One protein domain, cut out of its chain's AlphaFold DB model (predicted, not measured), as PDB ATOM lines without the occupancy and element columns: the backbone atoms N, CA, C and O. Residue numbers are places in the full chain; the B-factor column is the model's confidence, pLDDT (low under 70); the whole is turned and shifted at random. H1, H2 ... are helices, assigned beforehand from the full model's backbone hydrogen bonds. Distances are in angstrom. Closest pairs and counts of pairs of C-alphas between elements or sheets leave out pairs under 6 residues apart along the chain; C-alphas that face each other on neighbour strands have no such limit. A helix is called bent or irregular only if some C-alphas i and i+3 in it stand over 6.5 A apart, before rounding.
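Overview. This is residues 281 to 296 and 499 to 590 of the 590 residues of the protein "SQHop_cyclase_C domain-containing protein" of Candidatus Bathyarchaeota archaeon (UniProt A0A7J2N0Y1). One long helix, H5, is crossed nearly at a right angle by H2, while H4 meets the beginning of H5 in an open V and H3 folds back beside H2. H1, also long, is set crosswise to H5 with the short H6 at one of its sides; after H6 the last residues run outward, and residues 584 to 590 stick out from the body as a tail. The printed part has 108 residues, with seven named helices in the order H1 to H7 and no named strand; its class is all helix, with 64 residues in named helices. It is compact, with a radius of gyration of the C-alphas of 14.1 A, and spans 43 by 29 by 25 A.

Along the chain. H1 runs over residues 281 to 294 and is 20.0 A from first to last C-alpha; C-alpha 281 is at (132.322, 182.654, 196.365). After the cut, H2 covers residues 501 to 509, 11.5 A long; it is neither bent nor irregular, but only just: C-alphas 503 and 506 are 6.1 A apart. H3 is residues 517 to 522. H4, residues 528 to 538, is 15.5 A long. H5, residues 543 to 557, is the longest helix by residues and measures 21.7 A, beginning with C-alpha 543 at (144.695, 192.380, 185.635). It too is neither bent nor irregular, but only just: C-alphas 554 and 557 are 6.4 A apart. H6 is residues 574 to 578. H7 is residues 583 to 586 and ends with C-alpha 586 at (114.319, 174.038, 181.909).

Arrangement. H5 is the hub, touching three helices: H1, H2 and H4. H2 and H5 touch with 24 pairs of C-alphas within 8 A, the closest being those of Asn 502 and Gly 553 at 3.9 A; they stand about perpendicular, at 87 degrees. H4 touches H5 at a steep tilt of 62 degrees, opposite ways; the closest C-alphas are those of Ser 535 and Pro 543, 4.8 A apart, and H5 touches H4 with residues 543 to 546 alone. H1 and H5 only just touch, with 3 pairs of C-alphas within 8 A, the closest being those of Ile 292 and Phe 548 at 6.5 A; they stand about perpendicular, at 90 degrees, and H1 touches with residue 292 alone. H2 and H3 form a helical hairpin with a shallow tilt of 27 degrees, opposite ways; their closest C-alphas are those of Gly 508 and Ile 517, 6.0 A apart. H1 and H6 only just touch, also with 3 pairs, through residues 284 to 288 of H1; the C-alphas of Lys 284 and Leu 576 are closest, at 7.0 A. H1 and H4 are close but not clearly touching, with the closest C-alphas, those of Lys 289 and Leu 538, 6.2 A apart. H7 touches no helix. Every O i to N i+4 pair is within hydrogen-bond range in H1, H3, H4 and H6, against 4 of 5 in H2 and 7 of 11 in H5, while H7 is too short for such a pair.

Size, cuts and confidence. The two C-alphas farthest apart, those of Asp 541 and Gly 590, are 43.7 A from each other. Residues 297 to 498 are not printed, and C-alphas 296 and 499 are 18.9 A apart across the cut. The link from H5 to H6, residues 558 to 573, is long. The mean pLDDT of the printed part is 82.2, and 20 residues are under 70: 560 to 562, 564 to 568 and 579 to 590, the last of which is the chain's last residue.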
ATOM      1  N   LEU A 281     131.515 181.543 196.878       95.00
ATOM      2  CA  LEU A 281     132.322 182.654 196.365       95.00
ATOM      3  C   LEU A 281     133.581 182.165 195.640       95.00
ATOM      4  O   LEU A 281     133.932 182.730 194.602       95.00
ATOM      5  N   LEU A 282     134.262 181.144 196.169       95.38
ATOM      6  CA  LEU A 282     135.431 180.541 195.523       95.38
ATOM      7  C   LEU A 282     135.047 179.899 194.186       95.38
ATOM      8  O   LEU A 282     135.669 180.201 193.166       95.38
ATOM      9  N   ASP A 283     133.967 179.118 194.164       94.00
ATOM     10  CA  ASP A 283     133.490 178.446 192.953       94.00
ATOM     11  C   ASP A 283     133.048 179.473 191.889       94.00
ATOM     12  O   ASP A 283     133.338 179.331 190.697       94.00
ATOM     13  N   LYS A 284     132.398 180.572 192.304       94.56
ATOM     14  CA  LYS A 284     132.045 181.681 191.400       94.56
ATOM     15  C   LYS A 284     133.268 182.368 190.805       94.56
ATOM     16  O   LYS A 284     133.239 182.733 189.632       94.56
ATOM     17  N   ARG A 285     134.328 182.565 191.592       95.25
ATOM     18  CA  ARG A 285     135.587 183.174 191.131       95.25
ATOM     19  C   ARG A 285     136.297 182.297 190.111       95.25
ATOM     20  O   ARG A 285     136.754 182.816 189.096       95.25
ATOM     21  N   GLU A 286     136.349 180.991 190.355       94.38
ATOM     22  CA  GLU A 286     136.936 180.022 189.427       94.38
ATOM     23  C   GLU A 286     136.164 179.987 188.100       94.38
ATOM     24  O   GLU A 286     136.753 180.155 187.031       94.38
ATOM     25  N   LYS A 287     134.828 179.894 188.159       95.62
ATOM     26  CA  LYS A 287     133.968 179.953 186.965       95.62
ATOM     27  C   LYS A 287     134.102 181.281 186.219       95.62
ATOM     28  O   LYS A 287     134.209 181.286 184.995       95.62
ATOM     29  N   LEU A 288     134.129 182.408 186.936       96.62
ATOM     30  CA  LEU A 288     134.338 183.728 186.337       96.62
ATOM     31  C   LEU A 288     135.680 183.792 185.604       96.62
ATOM     32  O   LEU A 288     135.726 184.271 184.473       96.62
ATOM     33  N   LYS A 289     136.753 183.284 186.222       96.50
ATOM     34  CA  LYS A 289     138.079 183.232 185.606       96.50
ATOM     35  C   LYS A 289     138.048 182.463 184.283       96.50
ATOM     36  O   LYS A 289     138.462 183.013 183.266       96.50
ATOM     37  N   ALA A 290     137.480 181.257 184.285       96.88
ATOM     38  CA  ALA A 290     137.374 180.421 183.091       96.88
ATOM     39  C   ALA A 290     136.550 181.084 181.969       96.88
ATOM     40  O   ALA A 290     136.918 181.017 180.797       96.88
ATOM     41  N   ILE A 291     135.446 181.762 182.313       96.94
ATOM     42  CA  ILE A 291     134.629 182.502 181.335       96.94
ATOM     43  C   ILE A 291     135.429 183.651 180.716       96.94
ATOM     44  O   ILE A 291     135.397 183.821 179.498       96.94
ATOM     45  N   ILE A 292     136.142 184.430 181.534       96.88
ATOM     46  CA  ILE A 292     136.953 185.559 181.059       96.88
ATOM     47  C   ILE A 292     138.046 185.070 180.104       96.88
ATOM     48  O   ILE A 292     138.206 185.650 179.035       96.88
ATOM     49  N   GLU A 293     138.754 183.991 180.445       96.00
ATOM     50  CA  GLU A 293     139.797 183.408 179.586       96.00
ATOM     51  C   GLU A 293     139.220 182.915 178.253       96.00
ATOM     52  O   GLU A 293     139.764 183.216 177.194       96.00
ATOM     53  N   LYS A 294     138.054 182.258 178.274       96.62
ATOM     54  CA  LYS A 294     137.352 181.819 177.055       96.62
ATOM     55  C   LYS A 294     136.887 182.982 176.166       96.62
ATOM     56  O   LYS A 294     136.664 182.788 174.974       96.62
ATOM     57  N   LYS A 295     136.676 184.169 176.741       95.19
ATOM     58  CA  LYS A 295     136.112 185.354 176.072       95.19
ATOM     59  C   LYS A 295     137.121 186.470 175.834       95.19
ATOM     60  O   LYS A 295     136.735 187.569 175.444       95.19
ATOM     61  N   GLU A 296     138.404 186.198 176.033       91.56
ATOM     62  CA  GLU A 296     139.463 187.195 175.897       91.56
ATOM     63  C   GLU A 296     139.526 187.796 174.487       91.56
ATOM     64  O   GLU A 296     139.559 189.017 174.336       91.56
ATOM     65  N   ILE A 499     136.081 201.843 186.314       87.81
ATOM     66  CA  ILE A 499     135.122 201.600 187.399       87.81
ATOM     67  C   ILE A 499     133.941 202.550 187.229       87.81
ATOM     68  O   ILE A 499     134.044 203.752 187.483       87.81
ATOM     69  N   ASP A 500     132.820 201.993 186.788       88.62
ATOM     70  CA  ASP A 500     131.515 202.637 186.728       88.62
ATOM     71  C   ASP A 500     130.404 201.590 186.907       88.62
ATOM     72  O   ASP A 500     130.656 200.424 187.222       88.62
ATOM     73  N   TRP A 501     129.157 202.004 186.703       89.25
ATOM     74  CA  TRP A 501     128.011 201.117 186.851       89.25
ATOM     75  C   TRP A 501     127.978 199.968 185.816       89.25
ATOM     76  O   TRP A 501     127.386 198.931 186.111       89.25
ATOM     77  N   ASN A 502     128.682 200.073 184.674       89.69
ATOM     78  CA  ASN A 502     128.850 198.953 183.736       89.69
ATOM     79  C   ASN A 502     129.743 197.860 184.334       89.69
ATOM     80  O   ASN A 502     129.429 196.688 184.198       89.69
ATOM     81  N   THR A 503     130.798 198.198 185.068       92.62
ATOM     82  CA  THR A 503     131.642 197.180 185.728       92.62
ATOM     83  C   THR A 503     131.002 196.652 187.013       92.62
ATOM     84  O   THR A 503     131.035 195.455 187.302       92.62
ATOM     85  N   VAL A 504     130.399 197.549 187.797       93.00
ATOM     86  CA  VAL A 504     129.913 197.243 189.149       93.00
ATOM     87  C   VAL A 504     128.608 196.448 189.135       93.00
ATOM     88  O   VAL A 504     128.425 195.575 189.983       93.00
ATOM     89  N   LYS A 505     127.705 196.689 188.177       91.56
ATOM     90  CA  LYS A 505     126.425 195.967 188.123       91.56
ATOM     91  C   LYS A 505     126.601 194.460 187.863       91.56
ATOM     92  O   LYS A 505     126.032 193.686 188.628       91.56
ATOM     93  N   PRO A 506     127.388 193.997 186.869       93.50
ATOM     94  CA  PRO A 506     127.692 192.574 186.697       93.50
ATOM     95  C   PRO A 506     128.388 191.969 187.917       93.50
ATOM     96  O   PRO A 506     128.004 190.892 188.361       93.50
ATOM     97  N   TYR A 507     129.357 192.685 188.494       94.75
ATOM     98  CA  TYR A 507     130.057 192.268 189.710       94.75
ATOM     99  C   TYR A 507     129.093 192.002 190.883       94.75
ATOM    100  O   TYR A 507     129.148 190.943 191.515       94.75
ATOM    101  N   GLY A 508     128.155 192.925 191.119       92.12
ATOM    102  CA  GLY A 508     127.093 192.764 192.112       92.12
ATOM    103  C   GLY A 508     126.106 191.646 191.760       92.12
ATOM    104  O   GLY A 508     125.758 190.854 192.629       92.12
ATOM    105  N   ASN A 509     125.699 191.525 190.490       91.31
ATOM    106  CA  ASN A 509     124.741 190.507 190.032       91.31
ATOM    107  C   ASN A 509     125.273 189.072 190.160       91.31
ATOM    108  O   ASN A 509     124.495 188.159 190.426       91.31
ATOM    109  N   ILE A 510     126.584 188.858 190.003       92.94
ATOM    110  CA  ILE A 510     127.218 187.557 190.277       92.94
ATOM    111  C   ILE A 510     127.188 187.241 191.788       92.94
ATOM    112  O   ILE A 510     127.302 186.085 192.203       92.94
ATOM    113  N   GLY A 511     127.001 188.251 192.641       91.38
ATOM    114  CA  GLY A 511     126.981 188.113 194.095       91.38
ATOM    115  C   GLY A 511     128.375 188.028 194.713       91.38
ATOM    116  O   GLY A 511     128.538 187.347 195.721       91.38
ATOM    117  N   LEU A 512     129.373 188.678 194.099       93.44
ATOM    118  CA  LEU A 512     130.734 188.788 194.646       93.44
ATOM    119  C   LEU A 512     130.887 189.928 195.669       93.44
ATOM    120  O   LEU A 512     131.862 189.943 196.410       93.44
ATOM    121  N   SER A 513     129.928 190.856 195.693       92.81
ATOM    122  CA  SER A 513     129.884 192.010 196.593       92.81
ATOM    123  C   SER A 513     129.200 191.673 197.919       92.81
ATOM    124  O   SER A 513     128.186 190.967 197.931       92.81
ATOM    125  N   CYS A 514     129.700 192.230 199.024       91.25
ATOM    126  CA  CYS A 514     128.997 192.275 200.306       91.25
ATOM    127  C   CYS A 514     127.882 193.336 200.330       91.25
ATOM    128  O   CYS A 514     126.978 193.246 201.148       91.25
ATOM    129  N   LEU A 515     127.927 194.318 199.424       90.12
ATOM    130  CA  LEU A 515     126.911 195.366 199.268       90.12
ATOM    131  C   LEU A 515     125.785 194.946 198.322       90.12
ATOM    132  O   LEU A 515     126.026 194.246 197.331       90.12
ATOM    133  N   THR A 516     124.584 195.465 198.573       88.31
ATOM    134  CA  THR A 516     123.416 195.299 197.701       88.31
ATOM    135  C   THR A 516     123.556 196.084 196.391       88.31
ATOM    136  O   THR A 516     124.284 197.073 196.288       88.31
ATOM    137  N   ILE A 517     122.794 195.688 195.366       88.12
ATOM    138  CA  ILE A 517     122.739 196.393 194.071       88.12
ATOM    139  C   ILE A 517     122.326 197.864 194.240       88.12
ATOM    140  O   ILE A 517     122.827 198.725 193.517       88.12
ATOM    141  N   GLU A 518     121.443 198.170 195.190       87.62
ATOM    142  CA  GLU A 518     120.987 199.538 195.445       87.62
ATOM    143  C   GLU A 518     122.090 200.413 196.043       87.62
ATOM    144  O   GLU A 518     122.287 201.548 195.603       87.62
ATOM    145  N   GLU A 519     122.854 199.882 196.998       89.06
ATOM    146  CA  GLU A 519     124.008 200.573 197.578       89.06
ATOM    147  C   GLU A 519     125.107 200.798 196.540       89.06
ATOM    148  O   GLU A 519     125.647 201.903 196.430       89.06
ATOM    149  N   LEU A 520     125.388 199.779 195.725       89.19
ATOM    150  CA  LEU A 520     126.356 199.866 194.636       89.19
ATOM    151  C   LEU A 520     125.949 200.886 193.570       89.19
ATOM    152  O   LEU A 520     126.806 201.569 193.016       89.19
ATOM    153  N   LYS A 521     124.649 201.018 193.283       87.88
ATOM    154  CA  LYS A 521     124.136 202.014 192.333       87.88
ATOM    155  C   LYS A 521     124.335 203.440 192.850       87.88
ATOM    156  O   LYS A 521     124.622 204.330 192.050       87.88
ATOM    157  N   LYS A 522     124.183 203.662 194.162       87.56
ATOM    158  CA  LYS A 522     124.378 204.979 194.796       87.56
ATOM    159  C   LYS A 522     125.832 205.438 194.711       87.56
ATOM    160  O   LYS A 522     126.076 206.604 194.417       87.56
ATOM    161  N   ASP A 523     126.784 204.534 194.944       84.31
ATOM    162  CA  ASP A 523     128.210 204.851 194.840       84.31
ATOM    163  C   ASP A 523     129.040 203.686 194.268       84.31
ATOM    164  O   ASP A 523     129.667 202.927 195.018       84.31
ATOM    165  N   PRO A 524     129.123 203.571 192.926       86.06
ATOM    166  CA  PRO A 524     129.901 202.524 192.264       86.06
ATOM    167  C   PRO A 524     131.398 202.563 192.597       86.06
ATOM    168  O   PRO A 524     132.109 201.582 192.397       86.06
ATOM    169  N   LYS A 525     131.923 203.698 193.083       84.50
ATOM    170  CA  LYS A 525     133.355 203.819 193.381       84.50
ATOM    171  C   LYS A 525     133.746 203.070 194.647       84.50
ATOM    172  O   LYS A 525     134.925 202.730 194.761       84.50
ATOM    173  N   LYS A 526     132.800 202.786 195.553       84.38
ATOM    174  CA  LYS A 526     133.069 202.044 196.795       84.38
ATOM    175  C   LYS A 526     133.773 200.726 196.498       84.38
ATOM    176  O   LYS A 526     134.874 200.505 196.982       84.38
ATOM    177  N   THR A 527     133.244 199.914 195.589       86.69
ATOM    178  CA  THR A 527     133.828 198.605 195.249       86.69
ATOM    179  C   THR A 527     134.987 198.663 194.256       86.69
ATOM    180  O   THR A 527     135.543 197.627 193.899       86.69
ATOM    181  N   GLY A 528     135.428 199.852 193.832       88.12
ATOM    182  CA  GLY A 528     136.526 199.984 192.873       88.12
ATOM    183  C   GLY A 528     137.820 199.316 193.346       88.12
ATOM    184  O   GLY A 528     138.494 198.654 192.559       88.12
ATOM    185  N   ASN A 529     138.149 199.430 194.638       88.12
ATOM    186  CA  ASN A 529     139.319 198.758 195.210       88.12
ATOM    187  C   ASN A 529     139.129 197.239 195.296       88.12
ATOM    188  O   ASN A 529     140.054 196.504 194.959       88.12
ATOM    189  N   ALA A 530     137.940 196.773 195.681       91.50
ATOM    190  CA  ALA A 530     137.609 195.352 195.726       91.50
ATOM    191  C   ALA A 530     137.727 194.685 194.343       91.50
ATOM    192  O   ALA A 530     138.383 193.657 194.200       91.50
ATOM    193  N   ILE A 531     137.205 195.323 193.289       94.00
ATOM    194  CA  ILE A 531     137.304 194.821 191.909       94.00
ATOM    195  C   ILE A 531     138.765 194.790 191.430       94.00
ATOM    196  O   ILE A 531     139.182 193.835 190.776       94.00
ATOM    197  N   LYS A 532     139.578 195.796 191.785       91.19
ATOM    198  CA  LYS A 532     141.024 195.799 191.490       91.19
ATOM    199  C   LYS A 532     141.787 194.703 192.240       91.19
ATOM    200  O   LYS A 532     142.771 194.182 191.721       91.19
ATOM    201  N   LYS A 533     141.380 194.369 193.466       91.25
ATOM    202  CA  LYS A 533     141.946 193.231 194.205       91.25
ATOM    203  C   LYS A 533     141.568 191.921 193.524       91.25
ATOM    204  O   LYS A 533     142.454 191.134 193.212       91.25
ATOM    205  N   LEU A 534     140.286 191.751 193.195       94.06
ATOM    206  CA  LEU A 534     139.793 190.590 192.459       94.06
ATOM    207  C   LEU A 534     140.555 190.389 191.144       94.06
ATOM    208  O   LEU A 534     140.948 189.269 190.835       94.06
ATOM    209  N   SER A 535     140.808 191.453 190.378       93.94
ATOM    210  CA  SER A 535     141.514 191.324 189.101       93.94
ATOM    211  C   SER A 535     142.943 190.813 189.261       93.94
ATOM    212  O   SER A 535     143.355 189.932 188.514       93.94
ATOM    213  N   ARG A 536     143.674 191.304 190.268       91.31
ATOM    214  CA  ARG A 536     145.030 190.836 190.602       91.31
ATOM    215  C   ARG A 536     145.041 189.421 191.180       91.31
ATOM    216  O   ARG A 536     146.037 188.723 191.036       91.31
ATOM    217  N   GLU A 537     143.962 189.010 191.844       90.81
ATOM    218  CA  GLU A 537     143.793 187.646 192.360       90.81
ATOM    219  C   GLU A 537     143.536 186.640 191.237       90.81
ATOM    220  O   GLU A 537     144.169 185.587 191.203       90.81
ATOM    221  N   LEU A 538     142.630 186.958 190.309       92.94
ATOM    222  CA  LEU A 538     142.292 186.061 189.202       92.94
ATOM    223  C   LEU A 538     143.386 186.039 188.123       92.94
ATOM    224  O   LEU A 538     143.692 184.970 187.586       92.94
ATOM    225  N   PHE A 539     143.977 187.206 187.838       93.00
ATOM    226  CA  PHE A 539     144.910 187.444 186.735       93.00
ATOM    227  C   PHE A 539     146.124 188.273 187.194       93.00
ATOM    228  O   PHE A 539     146.240 189.449 186.844       93.00
ATOM    229  N   PRO A 540     147.054 187.694 187.973       88.56
ATOM    230  CA  PRO A 540     148.205 188.427 188.507       88.56
ATOM    231  C   PRO A 540     149.097 189.048 187.418       88.56
ATOM    232  O   PRO A 540     149.604 190.153 187.609       88.56
ATOM    233  N   ASP A 541     149.239 188.381 186.270       89.88
ATOM    234  CA  ASP A 541     150.073 188.845 185.151       89.88
ATOM    235  C   ASP A 541     149.317 189.737 184.151       89.88
ATOM    236  O   ASP A 541     149.931 190.410 183.319       89.88
ATOM    237  N   ASP A 542     147.983 189.750 184.220       92.19
ATOM    238  CA  ASP A 542     147.125 190.489 183.293       92.19
ATOM    239  C   ASP A 542     145.813 190.966 183.952       92.19
ATOM    240  O   ASP A 542     144.717 190.523 183.591       92.19
ATOM    241  N   PRO A 543     145.879 191.887 184.937       92.25
ATOM    242  CA  PRO A 543     144.695 192.380 185.635       92.25
ATOM    243  C   PRO A 543     143.716 193.121 184.712       92.25
ATOM    244  O   PRO A 543     142.553 193.297 185.079       92.25
ATOM    245  N   ALA A 544     144.157 193.542 183.519       90.31
ATOM    246  CA  ALA A 544     143.326 194.205 182.517       90.31
ATOM    247  C   ALA A 544     142.185 193.315 182.005       90.31
ATOM    248  O   ALA A 544     141.150 193.837 181.588       90.31
ATOM    249  N   LYS A 545     142.309 191.982 182.101       93.00
ATOM    250  CA  LYS A 545     141.244 191.040 181.713       93.00
ATOM    251  C   LYS A 545     139.926 191.275 182.451       93.00
ATOM    252  O   LYS A 545     138.860 190.977 181.917       93.00
ATOM    253  N   ILE A 546     139.956 191.890 183.639       93.50
ATOM    254  CA  ILE A 546     138.732 192.233 184.377       93.50
ATOM    255  C   ILE A 546     137.855 193.267 183.645       93.50
ATOM    256  O   ILE A 546     136.665 193.365 183.942       93.50
ATOM    257  N   SER A 547     138.393 193.987 182.645       90.88
ATOM    258  CA  SER A 547     137.616 194.838 181.728       90.88
ATOM    259  C   SER A 547     136.513 194.081 180.986       90.88
ATOM    260  O   SER A 547     135.556 194.706 180.536       90.88
ATOM    261  N   PHE A 548     136.573 192.747 180.950       94.75
ATOM    262  CA  PHE A 548     135.451 191.883 180.590       94.75
ATOM    263  C   PHE A 548     134.143 192.276 181.300       94.75
ATOM    264  O   PHE A 548     133.092 192.337 180.664       94.75
ATOM    265  N   LEU A 549     134.186 192.593 182.603       94.75
ATOM    266  CA  LEU A 549     132.986 192.982 183.353       94.75
ATOM    267  C   LEU A 549     132.373 194.269 182.800       94.75
ATOM    268  O   LEU A 549     131.154 194.371 182.730       94.75
ATOM    269  N   TRP A 550     133.201 195.221 182.367       92.56
ATOM    270  CA  TRP A 550     132.724 196.459 181.758       92.56
ATOM    271  C   TRP A 550     131.983 196.190 180.443       92.56
ATOM    272  O   TRP A 550     130.889 196.720 180.249       92.56
ATOM    273  N   VAL A 551     132.530 195.312 179.588       90.50
ATOM    274  CA  VAL A 551     131.873 194.864 178.345       90.50
ATOM    275  C   VAL A 551     130.535 194.202 178.662       90.50
ATOM    276  O   VAL A 551     129.512 194.564 178.083       90.50
ATOM    277  N   VAL A 552     130.505 193.293 179.647       91.88
ATOM    278  CA  VAL A 552     129.255 192.620 180.024       91.88
ATOM    279  C   VAL A 552     128.205 193.597 180.543       91.88
ATOM    280  O   VAL A 552     127.015 193.486 180.234       91.88
ATOM    281  N   GLY A 553     128.665 194.564 181.330       90.44
ATOM    282  CA  GLY A 553     127.913 195.722 181.764       90.44
ATOM    283  C   GLY A 553     127.194 196.395 180.620       90.44
ATOM    284  O   GLY A 553     125.965 196.378 180.555       90.44
ATOM    285  N   HIS A 554     128.019 196.952 179.742       86.94
ATOM    286  CA  HIS A 554     127.649 197.805 178.630       86.94
ATOM    287  C   HIS A 554     126.692 197.116 177.645       86.94
ATOM    288  O   HIS A 554     125.751 197.752 177.176       86.94
ATOM    289  N   GLU A 555     126.897 195.828 177.359       84.81
ATOM    290  CA  GLU A 555     126.104 195.100 176.357       84.81
ATOM    291  C   GLU A 555     124.806 194.489 176.899       84.81
ATOM    292  O   GLU A 555     123.802 194.474 176.191       84.81
ATOM    293  N   TRP A 556     124.795 193.972 178.136       86.88
ATOM    294  CA  TRP A 556     123.669 193.146 178.615       86.88
ATOM    295  C   TRP A 556     123.063 193.561 179.949       86.88
ATOM    296  O   TRP A 556     121.977 193.095 180.300       86.88
ATOM    297  N   CYS A 557     123.781 194.326 180.769       85.38
ATOM    298  CA  CYS A 557     123.369 194.525 182.156       85.38
ATOM    299  C   CYS A 557     122.746 195.892 182.392       85.38
ATOM    300  O   CYS A 557     121.902 196.011 183.279       85.38
ATOM    301  N   THR A 558     123.173 196.933 181.690       80.06
ATOM    302  CA  THR A 558     122.923 198.316 182.108       80.06
ATOM    303  C   THR A 558     121.847 199.045 181.326       80.06
ATOM    304  O   THR A 558     121.132 199.859 181.910       80.06
ATOM    305  N   LYS A 559     121.687 198.690 180.056       72.44
ATOM    306  CA  LYS A 559     120.621 199.148 179.168       72.44
ATOM    307  C   LYS A 559     119.378 198.235 179.228       72.44
ATOM    308  O   LYS A 559     119.410 197.210 179.910       72.44
ATOM    309  N   PRO A 560     118.263 198.603 178.568       56.91
ATOM    310  CA  PRO A 560     116.977 197.896 178.664       56.91
ATOM    311  C   PRO A 560     117.011 196.470 178.124       56.91
ATOM    312  O   PRO A 560     116.187 195.643 178.516       56.91
ATOM    313  N   TYR A 561     117.956 196.179 177.228       55.91
ATOM    314  CA  TYR A 561     118.176 194.848 176.684       55.91
ATOM    315  C   TYR A 561     118.716 193.940 177.792       55.91
ATOM    316  O   TYR A 561     119.899 193.937 178.120       55.91
ATOM    317  N   LYS A 562     117.782 193.215 178.420       68.50
ATOM    318  CA  LYS A 562     117.998 192.258 179.517       68.50
ATOM    319  C   LYS A 562     118.963 191.154 179.067       68.50
ATOM    320  O   LYS A 562     119.263 191.056 177.888       68.50
ATOM    321  N   CYS A 563     119.401 190.281 179.982       75.62
ATOM    322  CA  CYS A 563     120.434 189.231 179.823       75.62
ATOM    323  C   CYS A 563     120.372 188.300 178.575       75.62
ATOM    324  O   CYS A 563     121.194 187.394 178.467       75.62
ATOM    325  N   TYR A 564     119.421 188.487 177.665       66.19
ATOM    326  CA  TYR A 564     119.248 187.834 176.369       66.19
ATOM    327  C   TYR A 564     119.548 188.751 175.155       66.19
ATOM    328  O   TYR A 564     119.394 188.320 174.013       66.19
ATOM    329  N   GLY A 565     119.986 189.999 175.379       57.66
ATOM    330  CA  GLY A 565     120.296 190.974 174.326       57.66
ATOM    331  C   GLY A 565     119.085 191.317 173.447       57.66
ATOM    332  O   GLY A 565     117.941 191.142 173.864       57.66
ATOM    333  N   ASN A 566     119.335 191.741 172.202       52.84
ATOM    334  CA  ASN A 566     118.314 191.965 171.158       52.84
ATOM    335  C   ASN A 566     117.757 190.647 170.565       52.84
ATOM    336  O   ASN A 566     117.442 190.585 169.382       52.84
ATOM    337  N   GLY A 567     117.689 189.566 171.352       54.84
ATOM    338  CA  GLY A 567     117.114 188.276 170.943       54.84
ATOM    339  C   GLY A 567     118.076 187.274 170.284       54.84
ATOM    340  O   GLY A 567     117.679 186.132 170.086       54.84
ATOM    341  N   ILE A 568     119.331 187.644 169.985       59.22
ATOM    342  CA  ILE A 568     120.282 186.778 169.242       59.22
ATOM    343  C   ILE A 568     121.444 186.259 170.114       59.22
ATOM    344  O   ILE A 568     122.015 185.208 169.826       59.22
ATOM    345  N   ARG A 569     121.830 186.957 171.197       74.25
ATOM    346  CA  ARG A 569     123.012 186.595 172.012       74.25
ATOM    347  C   ARG A 569     122.741 186.643 173.516       74.25
ATOM    348  O   ARG A 569     122.501 187.707 174.087       74.25
ATOM    349  N   LYS A 570     122.871 185.480 174.161       85.25
ATOM    350  CA  LYS A 570     122.809 185.297 175.620       85.25
ATOM    351  C   LYS A 570     123.987 186.016 176.300       85.25
ATOM    352  O   LYS A 570     125.116 185.951 175.816       85.25
ATOM    353  N   CYS A 571     123.736 186.669 177.435       89.44
ATOM    354  CA  CYS A 571     124.774 187.297 178.254       89.44
ATOM    355  C   CYS A 571     125.811 186.266 178.714       89.44
ATOM    356  O   CYS A 571     125.447 185.200 179.213       89.44
ATOM    357  N   TRP A 572     127.096 186.614 178.628       92.00
ATOM    358  CA  TRP A 572     128.206 185.726 178.995       92.00
ATOM    359  C   TRP A 572     128.219 185.298 180.469       92.00
ATOM    360  O   TRP A 572     128.830 184.291 180.803       92.00
ATOM    361  N   LEU A 573     127.544 186.043 181.350       92.50
ATOM    362  CA  LEU A 573     127.482 185.771 182.790       92.50
ATOM    363  C   LEU A 573     126.131 185.221 183.265       92.50
ATOM    364  O   LEU A 573     125.927 185.047 184.463       92.50
ATOM    365  N   ILE A 574     125.189 184.953 182.361       88.56
ATOM    366  CA  ILE A 574     123.812 184.587 182.728       88.56
ATOM    367  C   ILE A 574     123.716 183.350 183.636       88.56
ATOM    368  O   ILE A 574     122.941 183.363 184.588       88.56
ATOM    369  N   GLU A 575     124.509 182.313 183.366       86.56
ATOM    370  CA  GLU A 575     124.538 181.070 184.146       86.56
ATOM    371  C   GLU A 575     125.142 181.314 185.527       86.56
ATOM    372  O   GLU A 575     124.614 180.849 186.536       86.56
ATOM    373  N   LEU A 576     126.182 182.147 185.588       89.81
ATOM    374  CA  LEU A 576     126.839 182.507 186.838       89.81
ATOM    375  C   LEU A 576     125.940 183.365 187.746       89.81
ATOM    376  O   LEU A 576     125.960 183.201 188.964       89.81
ATOM    377  N   CYS A 577     125.126 184.252 187.165       85.25
ATOM    378  CA  CYS A 577     124.194 185.110 187.900       85.25
ATOM    379  C   CYS A 577     122.925 184.379 188.375       85.25
ATOM    380  O   CYS A 577     122.321 184.800 189.358       85.25
ATOM    381  N   ARG A 578     122.469 183.332 187.671       70.25
ATOM    382  CA  ARG A 578     121.165 182.685 187.937       70.25
ATOM    383  C   ARG A 578     121.228 181.410 188.786       70.25
ATOM    384  O   ARG A 578     120.179 180.975 189.259       70.25
ATOM    385  N   GLY A 579     122.420 180.868 189.041       57.06
ATOM    386  CA  GLY A 579     122.629 179.681 189.883       57.06
ATOM    387  C   GLY A 579     121.936 178.402 189.370       57.06
ATOM    388  O   GLY A 579     121.273 178.407 188.337       57.06
ATOM    389  N   GLU A 580     122.036 177.302 190.129       40.34
ATOM    390  CA  GLU A 580     121.450 175.977 189.801       40.34
ATOM    391  C   GLU A 580     119.906 175.953 189.755       40.34
ATOM    392  O   GLU A 580     119.297 175.008 189.256       40.34
ATOM    393  N   ARG A 581     119.222 177.002 190.241       36.94
ATOM    394  CA  ARG A 581     117.746 177.077 190.229       36.94
ATOM    395  C   ARG A 581     117.141 177.165 188.823       36.94
ATOM    396  O   ARG A 581     115.936 176.957 188.689       36.94
ATOM    397  N   TYR A 582     117.932 177.465 187.793       40.50
ATOM    398  CA  TYR A 582     117.440 177.544 186.415       40.50
ATOM    399  C   TYR A 582     117.441 176.181 185.700       40.50
ATOM    400  O   TYR A 582     116.499 175.897 184.965       40.50
ATOM    401  N   GLU A 583     118.391 175.286 186.002       38.91
ATOM    402  CA  GLU A 583     118.453 173.937 185.401       38.91
ATOM    403  C   GLU A 583     117.222 173.080 185.749       38.91
ATOM    404  O   GLU A 583     116.751 172.290 184.932       38.91
ATOM    405  N   LYS A 584     116.628 173.282 186.937       35.03
ATOM    406  CA  LYS A 584     115.359 172.631 187.319       35.03
ATOM    407  C   LYS A 584     114.125 173.218 186.623       35.03
ATOM    408  O   LYS A 584     113.113 172.533 186.548       35.03
ATOM    409  N   ARG A 585     114.174 174.463 186.133       31.97
ATOM    410  CA  ARG A 585     113.053 175.069 185.392       31.97
ATOM    411  C   ARG A 585     113.065 174.687 183.915       31.97
ATOM    412  O   ARG A 585     111.991 174.455 183.384       31.97
ATOM    413  N   GLU A 586     114.234 174.543 183.290       36.66
ATOM    414  CA  GLU A 586     114.319 174.038 181.909       36.66
ATOM    415  C   GLU A 586     113.932 172.554 181.812       36.66
ATOM    416  O   GLU A 586     113.215 172.188 180.891       36.66
ATOM    417  N   LYS A 587     114.265 171.716 182.808       38.69
ATOM    418  CA  LYS A 587     113.792 170.315 182.850       38.69
ATOM    419  C   LYS A 587     112.280 170.148 183.058       38.69
ATOM    420  O   LYS A 587     111.759 169.083 182.763       38.69
ATOM    421  N   ASN A 588     111.592 171.179 183.552       35.47
ATOM    422  CA  ASN A 588     110.137 171.176 183.747       35.47
ATOM    423  C   ASN A 588     109.389 171.978 182.662       35.47
ATOM    424  O   ASN A 588     108.176 172.144 182.758       35.47
ATOM    425  N   MET A 589     110.110 172.518 181.675       34.88
ATOM    426  CA  MET A 589     109.567 173.247 180.520       34.88
ATOM    427  C   MET A 589     110.027 172.635 179.184       34.88
ATOM    428  O   MET A 589     109.870 173.277 178.147       34.88
ATOM    429  N   GLY A 590     110.612 171.433 179.227       34.97
ATOM    430  CA  GLY A 590     110.953 170.615 178.063       34.97
ATOM    431  C   GLY A 590     109.851 169.627 177.740       34.97
ATOM    432  O   GLY A 590     109.308 169.045 178.707       34.97
TER     433      GLY A 590